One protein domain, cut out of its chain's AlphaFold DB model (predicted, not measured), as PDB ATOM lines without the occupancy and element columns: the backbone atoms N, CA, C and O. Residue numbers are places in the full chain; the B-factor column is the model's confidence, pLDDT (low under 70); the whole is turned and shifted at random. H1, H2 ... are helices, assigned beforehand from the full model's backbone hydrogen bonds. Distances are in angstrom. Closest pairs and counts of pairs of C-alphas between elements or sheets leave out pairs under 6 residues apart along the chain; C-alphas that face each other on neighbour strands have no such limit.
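AT A GLANCE: This is residues 2 to 125 of the 245 residues of the protein "Sodium:proton antiporter" of Pseudomonas sp. HMWF006 (UniProt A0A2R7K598). Three helices, H1, H2 and H3, form a splayed up-and-down bundle, with H1 and H2 meeting near one end of the bundle and spreading apart toward the other, where the longest helix, H5, packs across the opening. The one-turn helix H4 packs on H5, and a long loop, residues 81 to 104, runs round the outside before H5 begins. The printed part has 124 residues with five named helices, H1 to H5 in order along the chain, and no named strand; the class is all helix. The whole is compact, with a radius of gyration of the C-alphas of 14.6 A, yet elongated in outline, spanning 48 by 30 by 26 A.

HOW THE PARTS SIT: H5, residues 105 to 125, and H3, residues 51 to 70, are the hubs, touching four other helices each. They touch each other through residues 106 to 114 of H5 and 63 to 70 of H3, at a shallow tilt of 31 degrees, opposite ways; their closest C-alphas, of Glu 66 and Ala 110, are 5.5 A apart. H1, residues 2 to 20, touches H3 with 39 pairs of C-alphas within 8 A, the closest being Tyr 4 and Ala 58 at 4.2 A; they run the same way at a steep tilt of 37 degrees, only just past shallow. H2, residues 29 to 46, forms helical hairpins with H1 and with H3. Residues 2 to 7 of H1 touch residues 36 to 44 of H2, with the C-alphas of Gly 3 and Ala 40 closest at 4.9 A. The closest C-alphas of H2 and H3, those of Tyr 41 and Gly 51, are 4.1 A apart. Residues 29 to 33 of H2 touch H5, about perpendicular at 72 degrees, but only just; the closest C-alphas are those of Asp 30 and Met 117, 5.4 A. H4, residues 77 to 80, touches H5, with the C-alphas of Ala 77 and Gly 111 closest at 4.4 A, and is apart from H1 and H2. In H1, H2 and H5 every O i to N i+4 pair is within hydrogen-bond range; in H3 14 of 16 are, and H4 is too short for such a pair.

IN THESE COORDINATES: H5 is 30.0 A long and ends at C-alpha 125 (49.340, -16.518, 30.382). H3 is 29.2 A, H1 26.9 A, H2 25.5 A and H4 5.3 A. H1 begins at C-alpha 2 (38.550, -32.134, 44.758).

THE WHOLE: The C-alphas farthest apart, of Gly 48 and Glu 101, are 47.8 A from each other. The printed part has no cut. The link from H4 to H5, 24 residues, is long. Mean pLDDT of the printed part is 74.6; 47 residues are under 70, among them residues 21 to 30 and 69 to 103.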
ATOM      1  N   THR A   2      38.668 -33.314  43.881       92.81
ATOM      2  CA  THR A   2      38.550 -32.134  44.758       92.81
ATOM      3  C   THR A   2      38.459 -30.827  43.977       92.81
ATOM      4  O   THR A   2      37.462 -30.125  44.113       92.81
ATOM      5  N   GLY A   3      39.407 -30.567  43.070       93.38
ATOM      6  CA  GLY A   3      39.387 -29.375  42.221       93.38
ATOM      7  C   GLY A   3      38.087 -29.206  41.433       93.38
ATOM      8  O   GLY A   3      37.480 -28.143  41.484       93.38
ATOM      9  N   TYR A   4      37.579 -30.268  40.799       95.06
ATOM     10  CA  TYR A   4      36.295 -30.224  40.083       95.06
ATOM     11  C   TYR A   4      35.126 -29.803  40.975       95.06
ATOM     12  O   TYR A   4      34.335 -28.942  40.589       95.06
ATOM     13  N   TRP A   5      35.021 -30.377  42.174       94.50
ATOM     14  CA  TRP A   5      33.966 -30.005  43.114       94.50
ATOM     15  C   TRP A   5      34.125 -28.576  43.629       94.50
ATOM     16  O   TRP A   5      33.121 -27.879  43.762       94.50
ATOM     17  N   MET A   6      35.358 -28.114  43.839       93.31
ATOM     18  CA  MET A   6      35.646 -26.731  44.223       93.31
ATOM     19  C   MET A   6      35.255 -25.746  43.121       93.31
ATOM     20  O   MET A   6      34.510 -24.808  43.390       93.31
ATOM     21  N   GLY A   7      35.669 -25.991  41.874       91.00
ATOM     22  CA  GLY A   7      35.307 -25.149  40.732       91.00
ATOM     23  C   GLY A   7      33.799 -25.122  40.486       91.00
ATOM     24  O   GLY A   7      33.212 -24.057  40.306       91.00
ATOM     25  N   ARG A   8      33.136 -26.281  40.584       91.44
ATOM     26  CA  ARG A   8      31.673 -26.383  40.478       91.44
ATOM     27  C   ARG A   8      30.950 -25.673  41.629       91.44
ATOM     28  O   ARG A   8      29.875 -25.115  41.420       91.44
ATOM     29  N   GLY A   9      31.496 -25.741  42.842       89.69
ATOM     30  CA  GLY A   9      30.958 -25.080  44.030       89.69
ATOM     31  C   GLY A   9      31.059 -23.563  43.921       89.69
ATOM     32  O   GLY A   9      30.039 -22.884  43.998       89.69
ATOM     33  N   ILE A  10      32.263 -23.055  43.650       87.50
ATOM     34  CA  ILE A  10      32.527 -21.622  43.472       87.50
ATOM     35  C   ILE A  10      31.689 -21.062  42.322       87.50
ATOM     36  O   ILE A  10      30.984 -20.081  42.526       87.50
ATOM     37  N   GLY A  11      31.643 -21.737  41.168       84.75
ATOM     38  CA  GLY A  11      30.820 -21.299  40.038       84.75
ATOM     39  C   GLY A  11      29.336 -21.147  40.384       84.75
ATOM     40  O   GLY A  11      28.703 -20.177  39.982       84.75
ATOM     41  N   ARG A  12      28.774 -22.069  41.178       85.44
ATOM     42  CA  ARG A  12      27.379 -21.977  41.638       85.44
ATOM     43  C   ARG A  12      27.157 -20.855  42.643       85.44
ATOM     44  O   ARG A  12      26.137 -20.183  42.556       85.44
ATOM     45  N   VAL A  13      28.068 -20.685  43.600       84.75
ATOM     46  CA  VAL A  13      27.958 -19.641  44.629       84.75
ATOM     47  C   VAL A  13      28.033 -18.263  43.981       84.75
ATOM     48  O   VAL A  13      27.140 -17.451  44.200       84.75
ATOM     49  N   THR A  14      29.027 -18.024  43.123       79.56
ATOM     50  CA  THR A  14      29.186 -16.744  42.420       79.56
ATOM     51  C   THR A  14      27.987 -16.442  41.523       79.56
ATOM     52  O   THR A  14      27.474 -15.326  41.542       79.56
ATOM     53  N   LEU A  15      27.478 -17.445  40.796       78.44
ATOM     54  CA  LEU A  15      26.278 -17.293  39.974       78.44
ATOM     55  C   LEU A  15      25.032 -16.991  40.821       78.44
ATOM     56  O   LEU A  15      24.259 -16.102  40.480       78.44
ATOM     57  N   SER A  16      24.850 -17.693  41.943       78.00
ATOM     58  CA  SER A  16      23.714 -17.478  42.842       78.00
ATOM     59  C   SER A  16      23.734 -16.084  43.464       78.00
ATOM     60  O   SER A  16      22.689 -15.447  43.530       78.00
ATOM     61  N   LEU A  17      24.900 -15.606  43.908       76.12
ATOM     62  CA  LEU A  17      25.049 -14.269  44.489       76.12
ATOM     63  C   LEU A  17      24.752 -13.175  43.460       76.12
ATOM     64  O   LEU A  17      24.074 -12.208  43.784       76.12
ATOM     65  N   ARG A  18      25.196 -13.361  42.213       71.44
ATOM     66  CA  ARG A  18      24.982 -12.402  41.122       71.44
ATOM     67  C   ARG A  18      23.523 -12.318  40.666       71.44
ATOM     68  O   ARG A  18      23.099 -11.259  40.234       71.44
ATOM     69  N   ILE A  19      22.767 -13.412  40.763       69.06
ATOM     70  CA  ILE A  19      21.328 -13.421  40.445       69.06
ATOM     71  C   ILE A  19      20.502 -12.815  41.588       69.06
ATOM     72  O   ILE A  19      19.469 -12.210  41.336       69.06
ATOM     73  N   HIS A  20      20.917 -13.007  42.845       71.31
ATOM     74  CA  HIS A  20      20.165 -12.514  44.007       71.31
ATOM     75  C   HIS A  20      20.460 -11.053  44.358       71.31
ATOM     76  O   HIS A  20      19.645 -10.412  45.016       71.31
ATOM     77  N   ASN A  21      21.633 -10.549  43.976       66.56
ATOM     78  CA  ASN A  21      22.104  -9.220  44.323       66.56
ATOM     79  C   ASN A  21      22.445  -8.483  43.017       66.56
ATOM     80  O   ASN A  21      23.566  -8.608  42.523       66.56
ATOM     81  N   ASP A  22      21.481  -7.725  42.476       54.59
ATOM     82  CA  ASP A  22      21.538  -6.957  41.207       54.59
ATOM     83  C   ASP A  22      22.713  -5.949  41.101       54.59
ATOM     84  O   ASP A  22      22.874  -5.261  40.097       54.59
ATOM     85  N   ASP A  23      23.568  -5.871  42.122       46.88
ATOM     86  CA  ASP A  23      24.502  -4.771  42.377       46.88
ATOM     87  C   ASP A  23      25.989  -5.173  42.279       46.88
ATOM     88  O   ASP A  23      26.885  -4.494  42.767       46.88
ATOM     89  N   SER A  24      26.298  -6.327  41.678       45.47
ATOM     90  CA  SER A  24      27.685  -6.819  41.554       45.47
ATOM     91  C   SER A  24      28.241  -6.689  40.136       45.47
ATOM     92  O   SER A  24      28.842  -7.623  39.600       45.47
ATOM     93  N   THR A  25      28.084  -5.523  39.507       45.91
ATOM     94  CA  THR A  25      28.895  -5.137  38.331       45.91
ATOM     95  C   THR A  25      30.390  -5.053  38.677       45.91
ATOM     96  O   THR A  25      31.236  -5.154  37.796       45.91
ATOM     97  N   LEU A  26      30.719  -4.982  39.973       48.41
ATOM     98  CA  LEU A  26      32.067  -4.953  40.541       48.41
ATOM     99  C   LEU A  26      32.387  -6.235  41.329       48.41
ATOM    100  O   LEU A  26      32.685  -6.184  42.520       48.41
ATOM    101  N   SER A  27      32.308  -7.411  40.706       52.56
ATOM    102  CA  SER A  27      32.961  -8.585  41.300       52.56
ATOM    103  C   SER A  27      34.303  -8.772  40.608       52.56
ATOM    104  O   SER A  27      34.298  -8.978  39.396       52.56
ATOM    105  N   PRO A  28      35.440  -8.700  41.321       60.91
ATOM    106  CA  PRO A  28      36.737  -8.969  40.726       60.91
ATOM    107  C   PRO A  28      36.869 -10.477  40.477       60.91
ATOM    108  O   PRO A  28      37.510 -11.217  41.229       60.91
ATOM    109  N   ASN A  29      36.213 -10.936  39.411       66.06
ATOM    110  CA  ASN A  29      36.263 -12.307  38.915       66.06
ATOM    111  C   ASN A  29      37.719 -12.744  38.653       66.06
ATOM    112  O   ASN A  29      38.058 -13.914  38.838       66.06
ATOM    113  N   ASP A  30      38.598 -11.789  38.352       69.12
ATOM    114  CA  ASP A  30      40.050 -11.933  38.235       69.12
ATOM    115  C   ASP A  30      40.688 -12.585  39.479       69.12
ATOM    116  O   ASP A  30      41.437 -13.562  39.373       69.12
ATOM    117  N   TYR A  31      40.351 -12.111  40.687       77.38
ATOM    118  CA  TYR A  31      40.881 -12.681  41.934       77.38
ATOM    119  C   TYR A  31      40.262 -14.040  42.257       77.38
ATOM    120  O   TYR A  31      40.927 -14.885  42.864       77.38
ATOM    121  N   LEU A  32      39.014 -14.278  41.846       80.75
ATOM    122  CA  LEU A  32      38.362 -15.576  42.016       80.75
ATOM    123  C   LEU A  32      39.065 -16.663  41.196       80.75
ATOM    124  O   LEU A  32      39.266 -17.761  41.715       80.75
ATOM    125  N   ALA A  33      39.497 -16.361  39.967       82.50
ATOM    126  CA  ALA A  33      40.261 -17.300  39.146       82.50
ATOM    127  C   ALA A  33      41.588 -17.689  39.819       82.50
ATOM    128  O   ALA A  33      41.865 -18.876  39.998       82.50
ATOM    129  N   LEU A  34      42.378 -16.704  40.267       87.62
ATOM    130  CA  LEU A  34      43.641 -16.958  40.974       87.62
ATOM    131  C   LEU A  34      43.439 -17.728  42.280       87.62
ATOM    132  O   LEU A  34      44.169 -18.678  42.560       87.62
ATOM    133  N   SER A  35      42.432 -17.340  43.062       89.44
ATOM    134  CA  SER A  35      42.113 -17.998  44.330       89.44
ATOM    135  C   SER A  35      41.687 -19.445  44.105       89.44
ATOM    136  O   SER A  35      42.135 -20.330  44.829       89.44
ATOM    137  N   LEU A  36      40.874 -19.714  43.078       91.19
ATOM    138  CA  LEU A  36      40.473 -21.070  42.718       91.19
ATOM    139  C   LEU A  36      41.677 -21.911  42.282       91.19
ATOM    140  O   LEU A  36      41.787 -23.056  42.717       91.19
ATOM    141  N   ILE A  37      42.583 -21.355  41.469       92.12
ATOM    142  CA  ILE A  37      43.825 -22.027  41.060       92.12
ATOM    143  C   ILE A  37      44.665 -22.380  42.295       92.12
ATOM    144  O   ILE A  37      44.981 -23.551  42.509       92.12
ATOM    145  N   ALA A  38      44.987 -21.395  43.136       93.69
ATOM    146  CA  ALA A  38      45.835 -21.593  44.308       93.69
ATOM    147  C   ALA A  38      45.212 -22.582  45.304       93.69
ATOM    148  O   ALA A  38      45.867 -23.530  45.737       93.69
ATOM    149  N   LEU A  39      43.927 -22.414  45.621       95.00
ATOM    150  CA  LEU A  39      43.223 -23.275  46.565       95.00
ATOM    151  C   LEU A  39      43.113 -24.708  46.031       95.00
ATOM    152  O   LEU A  39      43.385 -25.653  46.766       95.00
ATOM    153  N   ALA A  40      42.742 -24.894  44.757       96.12
ATOM    154  CA  ALA A  40      42.628 -26.226  44.163       96.12
ATOM    155  C   ALA A  40      43.976 -26.951  44.112       96.12
ATOM    156  O   ALA A  40      44.003 -28.176  44.268       96.12
ATOM    157  N   TYR A  41      45.069 -26.210  43.911       95.56
ATOM    158  CA  TYR A  41      46.426 -26.741  43.945       95.56
ATOM    159  C   TYR A  41      46.814 -27.181  45.364       95.56
ATOM    160  O   TYR A  41      47.071 -28.365  45.579       95.56
ATOM    161  N   VAL A  42      46.771 -26.265  46.339       96.25
ATOM    162  CA  VAL A  42      47.217 -26.506  47.723       96.25
ATOM    163  C   VAL A  42      46.387 -27.591  48.403       96.25
ATOM    164  O   VAL A  42      46.939 -28.476  49.052       96.25
ATOM    165  N   VAL A  43      45.061 -27.573  48.233       96.19
ATOM    166  CA  VAL A  43      44.185 -28.600  48.819       96.19
ATOM    167  C   VAL A  43      44.483 -29.974  48.232       96.19
ATOM    168  O   VAL A  43      44.461 -30.959  48.963       96.19
ATOM    169  N   ALA A  44      44.751 -30.064  46.926       96.62
ATOM    170  CA  ALA A  44      45.104 -31.336  46.313       96.62
ATOM    171  C   ALA A  44      46.449 -31.848  46.820       96.62
ATOM    172  O   ALA A  44      46.538 -33.019  47.170       96.62
ATOM    173  N   GLU A  45      47.457 -30.988  46.912       94.19
ATOM    174  CA  GLU A  45      48.775 -31.367  47.419       94.19
ATOM    175  C   GLU A  45      48.718 -31.808  48.892       94.19
ATOM    176  O   GLU A  45      49.275 -32.845  49.244       94.19
ATOM    177  N   ALA A  46      47.943 -31.109  49.730       96.44
ATOM    178  CA  ALA A  46      47.765 -31.438  51.146       96.44
ATOM    179  C   ALA A  46      47.173 -32.840  51.394       96.44
ATOM    180  O   ALA A  46      47.418 -33.434  52.441       96.44
ATOM    181  N   ILE A  47      46.406 -33.383  50.441       96.00
ATOM    182  CA  ILE A  47      45.838 -34.740  50.514       96.00
ATOM    183  C   ILE A  47      46.621 -35.767  49.678       96.00
ATOM    184  O   ILE A  47      46.112 -36.856  49.416       96.00
ATOM    185  N   GLY A  48      47.831 -35.427  49.220       93.19
ATOM    186  CA  GLY A  48      48.675 -36.302  48.396       93.19
ATOM    187  C   GLY A  48      48.209 -36.453  46.942       93.19
ATOM    188  O   GLY A  48      48.559 -37.417  46.265       93.19
ATOM    189  N   GLY A  49      47.379 -35.531  46.457       93.06
ATOM    190  CA  GLY A  49      46.911 -35.462  45.077       93.06
ATOM    191  C   GLY A  49      47.800 -34.599  44.178       93.06
ATOM    192  O   GLY A  49      48.646 -33.834  44.628       93.06
ATOM    193  N   TYR A  50      47.573 -34.689  42.866       90.69
ATOM    194  CA  TYR A  50      48.335 -33.921  41.880       90.69
ATOM    195  C   TYR A  50      47.710 -32.534  41.642       90.69
ATOM    196  O   TYR A  50      46.631 -32.419  41.046       90.69
ATOM    197  N   GLY A  51      48.402 -31.483  42.094       92.12
ATOM    198  CA  GLY A  51      47.931 -30.093  42.076       92.12
ATOM    199  C   GLY A  51      47.502 -29.592  40.693       92.12
ATOM    200  O   GLY A  51      46.387 -29.094  40.547       92.12
ATOM    201  N   PHE A  52      48.308 -29.802  39.645       90.44
ATOM    202  CA  PHE A  52      47.962 -29.346  38.287       90.44
ATOM    203  C   PHE A  52      46.677 -29.981  37.748       90.44
ATOM    204  O   PHE A  52      45.841 -29.287  37.170       90.44
ATOM    205  N   LEU A  53      46.481 -31.288  37.955       92.75
ATOM    206  CA  LEU A  53      45.255 -31.965  37.513       92.75
ATOM    207  C   LEU A  53      44.049 -31.494  38.328       92.75
ATOM    208  O   LEU A  53      42.944 -31.431  37.796       92.75
ATOM    209  N   SER A  54      44.247 -31.132  39.599       96.12
ATOM    210  CA  SER A  54      43.204 -30.512  40.418       96.12
ATOM    211  C   SER A  54      42.794 -29.144  39.873       96.12
ATOM    212  O   SER A  54      41.605 -28.917  39.667       96.12
ATOM    213  N   VAL A  55      43.754 -28.271  39.553       94.56
ATOM    214  CA  VAL A  55      43.490 -26.955  38.942       94.56
ATOM    215  C   VAL A  55      42.781 -27.099  37.595       94.56
ATOM    216  O   VAL A  55      41.764 -26.450  37.357       94.56
ATOM    217  N   PHE A  56      43.252 -28.007  36.738       93.38
ATOM    218  CA  PHE A  56      42.592 -28.311  35.467       93.38
ATOM    219  C   PHE A  56      41.147 -28.787  35.680       93.38
ATOM    220  O   PHE A  56      40.209 -28.289  35.054       93.38
ATOM    221  N   ALA A  57      40.943 -29.711  36.621       95.81
ATOM    222  CA  ALA A  57      39.620 -30.205  36.972       95.81
ATOM    223  C   ALA A  57      38.721 -29.100  37.555       95.81
ATOM    224  O   ALA A  57      37.518 -29.116  37.304       95.81
ATOM    225  N   ALA A  58      39.280 -28.134  38.291       94.56
ATOM    226  CA  ALA A  58      38.558 -26.967  38.788       94.56
ATOM    227  C   ALA A  58      38.058 -26.073  37.651       94.56
ATOM    228  O   ALA A  58      36.880 -25.715  37.651       94.56
ATOM    229  N   GLY A  59      38.896 -25.811  36.644       91.25
ATOM    230  CA  GLY A  59      38.483 -25.119  35.419       91.25
ATOM    231  C   GLY A  59      37.332 -25.837  34.706       91.25
ATOM    232  O   GLY A  59      36.332 -25.212  34.358       91.25
ATOM    233  N   LEU A  60      37.404 -27.170  34.578       92.00
ATOM    234  CA  LEU A  60      36.305 -27.972  34.020       92.00
ATOM    235  C   LEU A  60      35.021 -27.887  34.859       92.00
ATOM    236  O   LEU A  60      33.927 -27.776  34.308       92.00
ATOM    237  N   GLY A  61      35.141 -27.952  36.186       91.06
ATOM    238  CA  GLY A  61      34.007 -27.861  37.105       91.06
ATOM    239  C   GLY A  61      33.299 -26.511  37.021       91.06
ATOM    240  O   GLY A  61      32.068 -26.471  37.003       91.06
ATOM    241  N   LEU A  62      34.076 -25.431  36.910       87.12
ATOM    242  CA  LEU A  62      33.580 -24.076  36.694       87.12
ATOM    243  C   LEU A  62      32.877 -23.956  35.333       87.12
ATOM    244  O   LEU A  62      31.713 -23.560  35.275       87.12
ATOM    245  N   ARG A  63      33.527 -24.416  34.255       85.12
ATOM    246  CA  ARG A  63      32.973 -24.402  32.891       85.12
ATOM    247  C   ARG A  63      31.668 -25.188  32.770       85.12
ATOM    248  O   ARG A  63      30.761 -24.818  32.032       85.12
ATOM    249  N   GLN A  64      31.530 -26.278  33.515       85.75
ATOM    250  CA  GLN A  64      30.306 -27.070  33.499       85.75
ATOM    251  C   GLN A  64      29.104 -26.334  34.116       85.75
ATOM    252  O   GLN A  64      27.962 -26.698  33.832       85.75
ATOM    253  N   VAL A  65      29.324 -25.351  34.998       81.25
ATOM    254  CA  VAL A  65      28.236 -24.515  35.528       81.25
ATOM    255  C   VAL A  65      27.695 -23.612  34.424       81.25
ATOM    256  O   VAL A  65      26.487 -23.597  34.226       81.25
ATOM    257  N   GLU A  66      28.573 -22.979  33.643       75.50
ATOM    258  CA  GLU A  66      28.186 -22.160  32.486       75.50
ATOM    259  C   GLU A  66      27.405 -22.977  31.447       75.50
ATOM    260  O   GLU A  66      26.283 -22.625  31.102       75.50
ATOM    261  N   VAL A  67      27.938 -24.129  31.020       79.00
ATOM    262  CA  VAL A  67      27.281 -24.978  30.004       79.00
ATOM    263  C   VAL A  67      25.879 -25.414  30.441       79.00
ATOM    264  O   VAL A  67      24.975 -25.525  29.613       79.00
ATOM    265  N   LYS A  68      25.671 -25.658  31.742       77.56
ATOM    266  CA  LYS A  68      24.344 -25.999  32.275       77.56
ATOM    267  C   LYS A  68      23.375 -24.818  32.258       77.56
ATOM    268  O   LYS A  68      22.180 -25.062  32.149       77.56
ATOM    269  N   SER A  69      23.875 -23.591  32.351       67.56
ATOM    270  CA  SER A  69      23.064 -22.378  32.250       67.56
ATOM    271  C   SER A  69      22.750 -22.004  30.795       67.56
ATOM    272  O   SER A  69      21.676 -21.476  30.529       67.56
ATOM    273  N   THR A  70      23.627 -22.305  29.830       62.81
ATOM    274  CA  THR A  70      23.457 -21.857  28.430       62.81
ATOM    275  C   THR A  70      22.459 -22.681  27.595       62.81
ATOM    276  O   THR A  70      21.934 -22.179  26.611       62.81
ATOM    277  N   GLY A  71      22.095 -23.905  27.989       56.91
ATOM    278  CA  GLY A  71      21.198 -24.748  27.181       56.91
ATOM    279  C   GLY A  71      21.851 -25.228  25.870       56.91
ATOM    280  O   GLY A  71      22.686 -24.562  25.268       56.91
ATOM    281  N   ALA A  72      21.515 -26.436  25.415       54.47
ATOM    282  CA  ALA A  72      22.282 -27.142  24.376       54.47
ATOM    283  C   ALA A  72      22.224 -26.527  22.957       54.47
ATOM    284  O   ALA A  72      22.947 -26.983  22.074       54.47
ATOM    285  N   SER A  73      21.360 -25.537  22.717       50.56
ATOM    286  CA  SER A  73      21.058 -24.985  21.387       50.56
ATOM    287  C   SER A  73      21.517 -23.539  21.173       50.56
ATOM    288  O   SER A  73      21.243 -22.978  20.114       50.56
ATOM    289  N   GLN A  74      22.190 -22.925  22.148       56.44
ATOM    290  CA  GLN A  74      22.714 -21.563  22.037       56.44
ATOM    291  C   GLN A  74      24.252 -21.575  22.011       56.44
ATOM    292  O   GLN A  74      24.866 -22.462  22.611       56.44
ATOM    293  N   PRO A  75      24.898 -20.634  21.293       57.09
ATOM    294  CA  PRO A  75      26.348 -20.467  21.365       57.09
ATOM    295  C   PRO A  75      26.782 -20.274  22.832       57.09
ATOM    296  O   PRO A  75      26.037 -19.648  23.591       57.09
ATOM    297  N   PRO A  76      27.946 -20.813  23.254       59.09
ATOM    298  CA  PRO A  76      28.412 -20.701  24.638       59.09
ATOM    299  C   PRO A  76      28.399 -19.245  25.110       59.09
ATOM    300  O   PRO A  76      28.768 -18.359  24.337       59.09
ATOM    301  N   ALA A  77      27.976 -18.998  26.353       60.47
ATOM    302  CA  ALA A  77      27.723 -17.645  26.849       60.47
ATOM    303  C   ALA A  77      28.958 -16.736  26.728       60.47
ATOM    304  O   ALA A  77      28.805 -15.574  26.378       60.47
ATOM    305  N   GLU A  78      30.173 -17.270  26.893       58.28
ATOM    306  CA  GLU A  78      31.427 -16.531  26.656       58.28
ATOM    307  C   GLU A  78      31.555 -15.904  25.255       58.28
ATOM    308  O   GLU A  78      32.148 -14.842  25.112       58.28
ATOM    309  N   HIS A  79      31.023 -16.545  24.207       58.00
ATOM    310  CA  HIS A  79      31.138 -16.055  22.829       58.00
ATOM    311  C   HIS A  79      30.177 -14.904  22.557       58.00
ATOM    312  O   HIS A  79      30.340 -14.169  21.583       58.00
ATOM    313  N   LEU A  80      29.167 -14.777  23.414       59.41
ATOM    314  CA  LEU A  80      28.241 -13.667  23.424       59.41
ATOM    315  C   LEU A  80      28.768 -12.525  24.291       59.41
ATOM    316  O   LEU A  80      28.182 -11.462  24.236       59.41
ATOM    317  N   VAL A  81      29.850 -12.697  25.058       55.09
ATOM    318  CA  VAL A  81      30.419 -11.652  25.920       55.09
ATOM    319  C   VAL A  81      31.528 -10.936  25.166       55.09
ATOM    320  O   VAL A  81      32.431 -11.560  24.606       55.09
ATOM    321  N   GLN A  82      31.497  -9.609  25.164       54.53
ATOM    322  CA  GLN A  82      32.642  -8.821  24.750       54.53
ATOM    323  C   GLN A  82      33.657  -8.836  25.902       54.53
ATOM    324  O   GLN A  82      33.308  -8.426  27.007       54.53
ATOM    325  N   PRO A  83      34.899  -9.314  25.700       51.72
ATOM    326  CA  PRO A  83      35.914  -9.254  26.742       51.72
ATOM    327  C   PRO A  83      36.230  -7.781  27.016       51.72
ATOM    328  O   PRO A  83      36.958  -7.140  26.255       51.72
ATOM    329  N   VAL A  84      35.644  -7.220  28.071       51.69
ATOM    330  CA  VAL A  84      35.894  -5.835  28.467       51.69
ATOM    331  C   VAL A  84      37.238  -5.815  29.190       51.69
ATOM    332  O   VAL A  84      37.353  -6.167  30.359       51.69
ATOM    333  N   VAL A  85      38.302  -5.459  28.470       45.09
ATOM    334  CA  VAL A  85      39.626  -5.302  29.080       45.09
ATOM    335  C   VAL A  85      39.644  -3.979  29.840       45.09
ATOM    336  O   VAL A  85      39.740  -2.905  29.248       45.09
ATOM    337  N   GLY A  86      39.561  -4.078  31.163       43.91
ATOM    338  CA  GLY A  86      39.496  -2.939  32.071       43.91
ATOM    339  C   GLY A  86      38.116  -2.826  32.703       43.91
ATOM    340  O   GLY A  86      37.112  -3.115  32.068       43.91
ATOM    341  N   HIS A  87      38.079  -2.391  33.961       46.16
ATOM    342  CA  HIS A  87      36.874  -2.197  34.769       46.16
ATOM    343  C   HIS A  87      36.024  -1.020  34.239       46.16
ATOM    344  O   HIS A  87      35.753  -0.059  34.956       46.16
ATOM    345  N   GLN A  88      35.684  -1.014  32.951       44.06
ATOM    346  CA  GLN A  88      34.766  -0.040  32.386       44.06
ATOM    347  C   GLN A  88      33.355  -0.449  32.794       44.06
ATOM    348  O   GLN A  88      32.932  -1.575  32.546       44.06
ATOM    349  N   ASN A  89      32.649   0.480  33.438       49.19
ATOM    350  CA  ASN A  89      31.257   0.346  33.860       49.19
ATOM    351  C   ASN A  89      30.337   0.269  32.631       49.19
ATOM    352  O   ASN A  89      29.667   1.239  32.282       49.19
ATOM    353  N   VAL A  90      30.350  -0.861  31.935       53.00
ATOM    354  CA  VAL A  90      29.423  -1.155  30.848       53.00
ATOM    355  C   VAL A  90      28.245  -1.894  31.467       53.00
ATOM    356  O   VAL A  90      28.427  -2.901  32.150       53.00
ATOM    357  N   GLU A  91      27.031  -1.375  31.273       55.03
ATOM    358  CA  GLU A  91      25.823  -2.077  31.707       55.03
ATOM    359  C   GLU A  91      25.806  -3.507  31.124       55.03
ATOM    360  O   GLU A  91      26.172  -3.674  29.958       55.03
ATOM    361  N   PRO A  92      25.370  -4.538  31.876       55.44
ATOM    362  CA  PRO A  92      25.487  -5.950  31.478       55.44
ATOM    363  C   PRO A  92      24.941  -6.270  30.077       55.44
ATOM    364  O   PRO A  92      25.476  -7.122  29.373       55.44
ATOM    365  N   GLN A  93      23.899  -5.550  29.663       56.41
ATOM    366  CA  GLN A  93      23.262  -5.642  28.347       56.41
ATOM    367  C   GLN A  93      24.134  -5.132  27.186       56.41
ATOM    368  O   GLN A  93      24.024  -5.636  26.074       56.41
ATOM    369  N   ASN A  94      25.027  -4.176  27.447       57.62
ATOM    370  CA  ASN A  94      25.924  -3.574  26.458       57.62
ATOM    371  C   ASN A  94      27.281  -4.297  26.378       57.62
ATOM    372  O   ASN A  94      28.055  -4.049  25.456       57.62
ATOM    373  N   ALA A  95      27.571  -5.194  27.328       57.41
ATOM    374  CA  ALA A  95      28.774  -6.028  27.351       57.41
ATOM    375  C   ALA A  95      28.627  -7.326  26.530       57.41
ATOM    376  O   ALA A  95      29.538  -8.152  26.528       57.41
ATOM    377  N   MET A  96      27.497  -7.524  25.842       57.97
ATOM    378  CA  MET A  96      27.183  -8.749  25.108       57.97
ATOM    379  C   MET A  96      26.923  -8.475  23.614       57.97
ATOM    380  O   MET A  96      26.271  -7.502  23.246       57.97
ATOM    381  N   HIS A  97      27.405  -9.351  22.733       52.66
ATOM    382  CA  HIS A  97      27.097  -9.380  21.306       52.66
ATOM    383  C   HIS A  97      25.831 -10.212  21.032       52.66
ATOM    384  O   HIS A  97      25.813 -11.413  21.293       52.66
ATOM    385  N   GLY A  98      24.808  -9.604  20.419       58.16
ATOM    386  CA  GLY A  98      23.594 -10.291  19.953       58.16
ATOM    387  C   GLY A  98      22.302  -9.745  20.565       58.16
ATOM    388  O   GLY A  98      22.305  -8.698  21.202       58.16
ATOM    389  N   ASP A  99      21.192 -10.449  20.339       55.94
ATOM    390  CA  ASP A  99      19.875 -10.115  20.896       55.94
ATOM    391  C   ASP A  99      19.813 -10.531  22.378       55.94
ATOM    392  O   ASP A  99      19.483 -11.673  22.716       55.94
ATOM    393  N   THR A 100      20.231  -9.624  23.264       57.19
ATOM    394  CA  THR A 100      20.316  -9.845  24.717       57.19
ATOM    395  C   THR A 100      18.953  -9.952  25.390       57.19
ATOM    396  O   THR A 100      18.868 -10.542  26.466       57.19
ATOM    397  N   GLU A 101      17.880  -9.480  24.745       57.50
ATOM    398  CA  GLU A 101      16.511  -9.533  25.277       57.50
ATOM    399  C   GLU A 101      15.993 -10.970  25.464       57.50
ATOM    400  O   GLU A 101      15.033 -11.200  26.198       57.50
ATOM    401  N   ARG A 102      16.629 -11.956  24.817       59.88
ATOM    402  CA  ARG A 102      16.229 -13.375  24.868       59.88
ATOM    403  C   ARG A 102      17.071 -14.218  25.827       59.88
ATOM    404  O   ARG A 102      16.809 -15.417  25.941       59.88
ATOM    405  N   LEU A 103      18.083 -13.633  26.470       65.00
ATOM    406  CA  LEU A 103      18.967 -14.340  27.397       65.00
ATOM    407  C   LEU A 103      18.397 -14.292  28.815       65.00
ATOM    408  O   LEU A 103      18.002 -13.236  29.305       65.00
ATOM    409  N   GLU A 104      18.395 -15.429  29.510       70.06
ATOM    410  CA  GLU A 104      18.052 -15.420  30.932       70.06
ATOM    411  C   GLU A 104      19.140 -14.701  31.745       70.06
ATOM    412  O   GLU A 104      20.332 -14.788  31.435       70.06
ATOM    413  N   SER A 105      18.759 -14.048  32.847       69.38
ATOM    414  CA  SER A 105      19.693 -13.338  33.739       69.38
ATOM    415  C   SER A 105      20.849 -14.227  34.221       69.38
ATOM    416  O   SER A 105      21.990 -13.775  34.332       69.38
ATOM    417  N   SER A 106      20.592 -15.526  34.420       70.25
ATOM    418  CA  SER A 106      21.613 -16.525  34.755       70.25
ATOM    419  C   SER A 106      22.654 -16.727  33.645       70.25
ATOM    420  O   SER A 106      23.832 -16.939  33.937       70.25
ATOM    421  N   GLN A 107      22.251 -16.646  32.376       71.62
ATOM    422  CA  GLN A 107      23.145 -16.833  31.231       71.62
ATOM    423  C   GLN A 107      24.089 -15.647  31.066       71.62
ATOM    424  O   GLN A 107      25.292 -15.844  30.897       71.62
ATOM    425  N   VAL A 108      23.560 -14.429  31.189       71.44
ATOM    426  CA  VAL A 108      24.355 -13.193  31.153       71.44
ATOM    427  C   VAL A 108      25.358 -13.175  32.310       71.44
ATOM    428  O   VAL A 108      26.549 -12.950  32.106       71.44
ATOM    429  N   ALA A 109      24.906 -13.518  33.519       73.25
ATOM    430  CA  ALA A 109      25.752 -13.614  34.705       73.25
ATOM    431  C   ALA A 109      26.897 -14.635  34.553       73.25
ATOM    432  O   ALA A 109      28.035 -14.346  34.930       73.25
ATOM    433  N   ALA A 110      26.606 -15.820  34.007       74.38
ATOM    434  CA  ALA A 110      27.604 -16.861  33.771       74.38
ATOM    435  C   ALA A 110      28.598 -16.470  32.667       74.38
ATOM    436  O   ALA A 110      29.798 -16.691  32.829       74.38
ATOM    437  N   GLY A 111      28.108 -15.861  31.582       73.75
ATOM    438  CA  GLY A 111      28.928 -15.383  30.474       73.75
ATOM    439  C   GLY A 111      29.935 -14.330  30.921       73.75
ATOM    440  O   GLY A 111      31.129 -14.515  30.705       73.75
ATOM    441  N   ILE A 112      29.479 -13.269  31.596       74.12
ATOM    442  CA  ILE A 112      30.358 -12.189  32.080       74.12
ATOM    443  C   ILE A 112      31.443 -12.756  33.005       74.12
ATOM    444  O   ILE A 112      32.626 -12.498  32.808       74.12
ATOM    445  N   MET A 113      31.060 -13.613  33.959       75.50
ATOM    446  CA  MET A 113      32.012 -14.251  34.873       75.50
ATOM    447  C   MET A 113      33.085 -15.067  34.139       75.50
ATOM    448  O   MET A 113      34.265 -14.972  34.474       75.50
ATOM    449  N   MET A 114      32.687 -15.876  33.155       77.69
ATOM    450  CA  MET A 114      33.619 -16.680  32.363       77.69
ATOM    451  C   MET A 114      34.517 -15.791  31.490       77.69
ATOM    452  O   MET A 114      35.725 -16.016  31.433       77.69
ATOM    453  N   GLY A 115      33.938 -14.770  30.853       75.88
ATOM    454  CA  GLY A 115      34.642 -13.808  30.006       75.88
ATOM    455  C   GLY A 115      35.749 -13.075  30.760       75.88
ATOM    456  O   GLY A 115      36.893 -13.072  30.302       75.88
ATOM    457  N   ASP A 116      35.445 -12.551  31.949       77.44
ATOM    458  CA  ASP A 116      36.421 -11.877  32.811       77.44
ATOM    459  C   ASP A 116      37.569 -12.825  33.186       77.44
ATOM    460  O   ASP A 116      38.734 -12.536  32.908       77.44
ATOM    461  N   MET A 117      37.250 -14.012  33.719       80.31
ATOM    462  CA  MET A 117      38.259 -14.990  34.145       80.31
ATOM    463  C   MET A 117      39.164 -15.452  33.000       80.31
ATOM    464  O   MET A 117      40.367 -15.633  33.201       80.31
ATOM    465  N   LEU A 118      38.610 -15.645  31.801       81.94
ATOM    466  CA  LEU A 118      39.381 -16.020  30.617       81.94
ATOM    467  C   LEU A 118      40.247 -14.866  30.119       81.94
ATOM    468  O   LEU A 118      41.401 -15.089  29.753       81.94
ATOM    469  N   SER A 119      39.728 -13.637  30.129       81.00
ATOM    470  CA  SER A 119      40.484 -12.454  29.718       81.00
ATOM    471  C   SER A 119      41.677 -12.214  30.647       81.00
ATOM    472  O   SER A 119      42.814 -12.111  30.174       81.00
ATOM    473  N   PHE A 120      41.455 -12.266  31.962       82.44
ATOM    474  CA  PHE A 120      42.494 -12.165  32.976       82.44
ATOM    475  C   PHE A 120      43.492 -13.322  32.871       82.44
ATOM    476  O   PHE A 120      44.704 -13.104  32.826       82.44
ATOM    477  N   GLY A 121      42.993 -14.556  32.755       83.44
ATOM    478  CA  GLY A 121      43.818 -15.743  32.553       83.44
ATOM    479  C   GLY A 121      44.713 -15.618  31.321       83.44
ATOM    480  O   GLY A 121      45.901 -15.918  31.400       83.44
ATOM    481  N   SER A 122      44.188 -15.084  30.216       84.12
ATOM    482  CA  SER A 122      44.956 -14.851  28.990       84.12
ATOM    483  C   SER A 122      46.032 -13.775  29.161       84.12
ATOM    484  O   SER A 122      47.116 -13.895  28.591       84.12
ATOM    485  N   LEU A 123      45.766 -12.737  29.963       87.19
ATOM    486  CA  LEU A 123      46.744 -11.701  30.285       87.19
ATOM    487  C   LEU A 123      47.895 -12.290  31.106       87.19
ATOM    488  O   LEU A 123      49.059 -12.088  30.760       87.19
ATOM    489  N   VAL A 124      47.571 -13.067  32.145       86.94
ATOM    490  CA  VAL A 124      48.564 -13.771  32.967       86.94
ATOM    491  C   VAL A 124      49.351 -14.772  32.126       86.94
ATOM    492  O   VAL A 124      50.576 -14.794  32.214       86.94
ATOM    493  N   GLU A 125      48.687 -15.556  31.274       87.44
ATOM    494  CA  GLU A 125      49.340 -16.518  30.382       87.44
ATOM    495  C   GLU A 125      50.339 -15.820  29.458       87.44
ATOM    496  O   GLU A 125      51.497 -16.228  29.394       87.44
TER     497      GLU A 125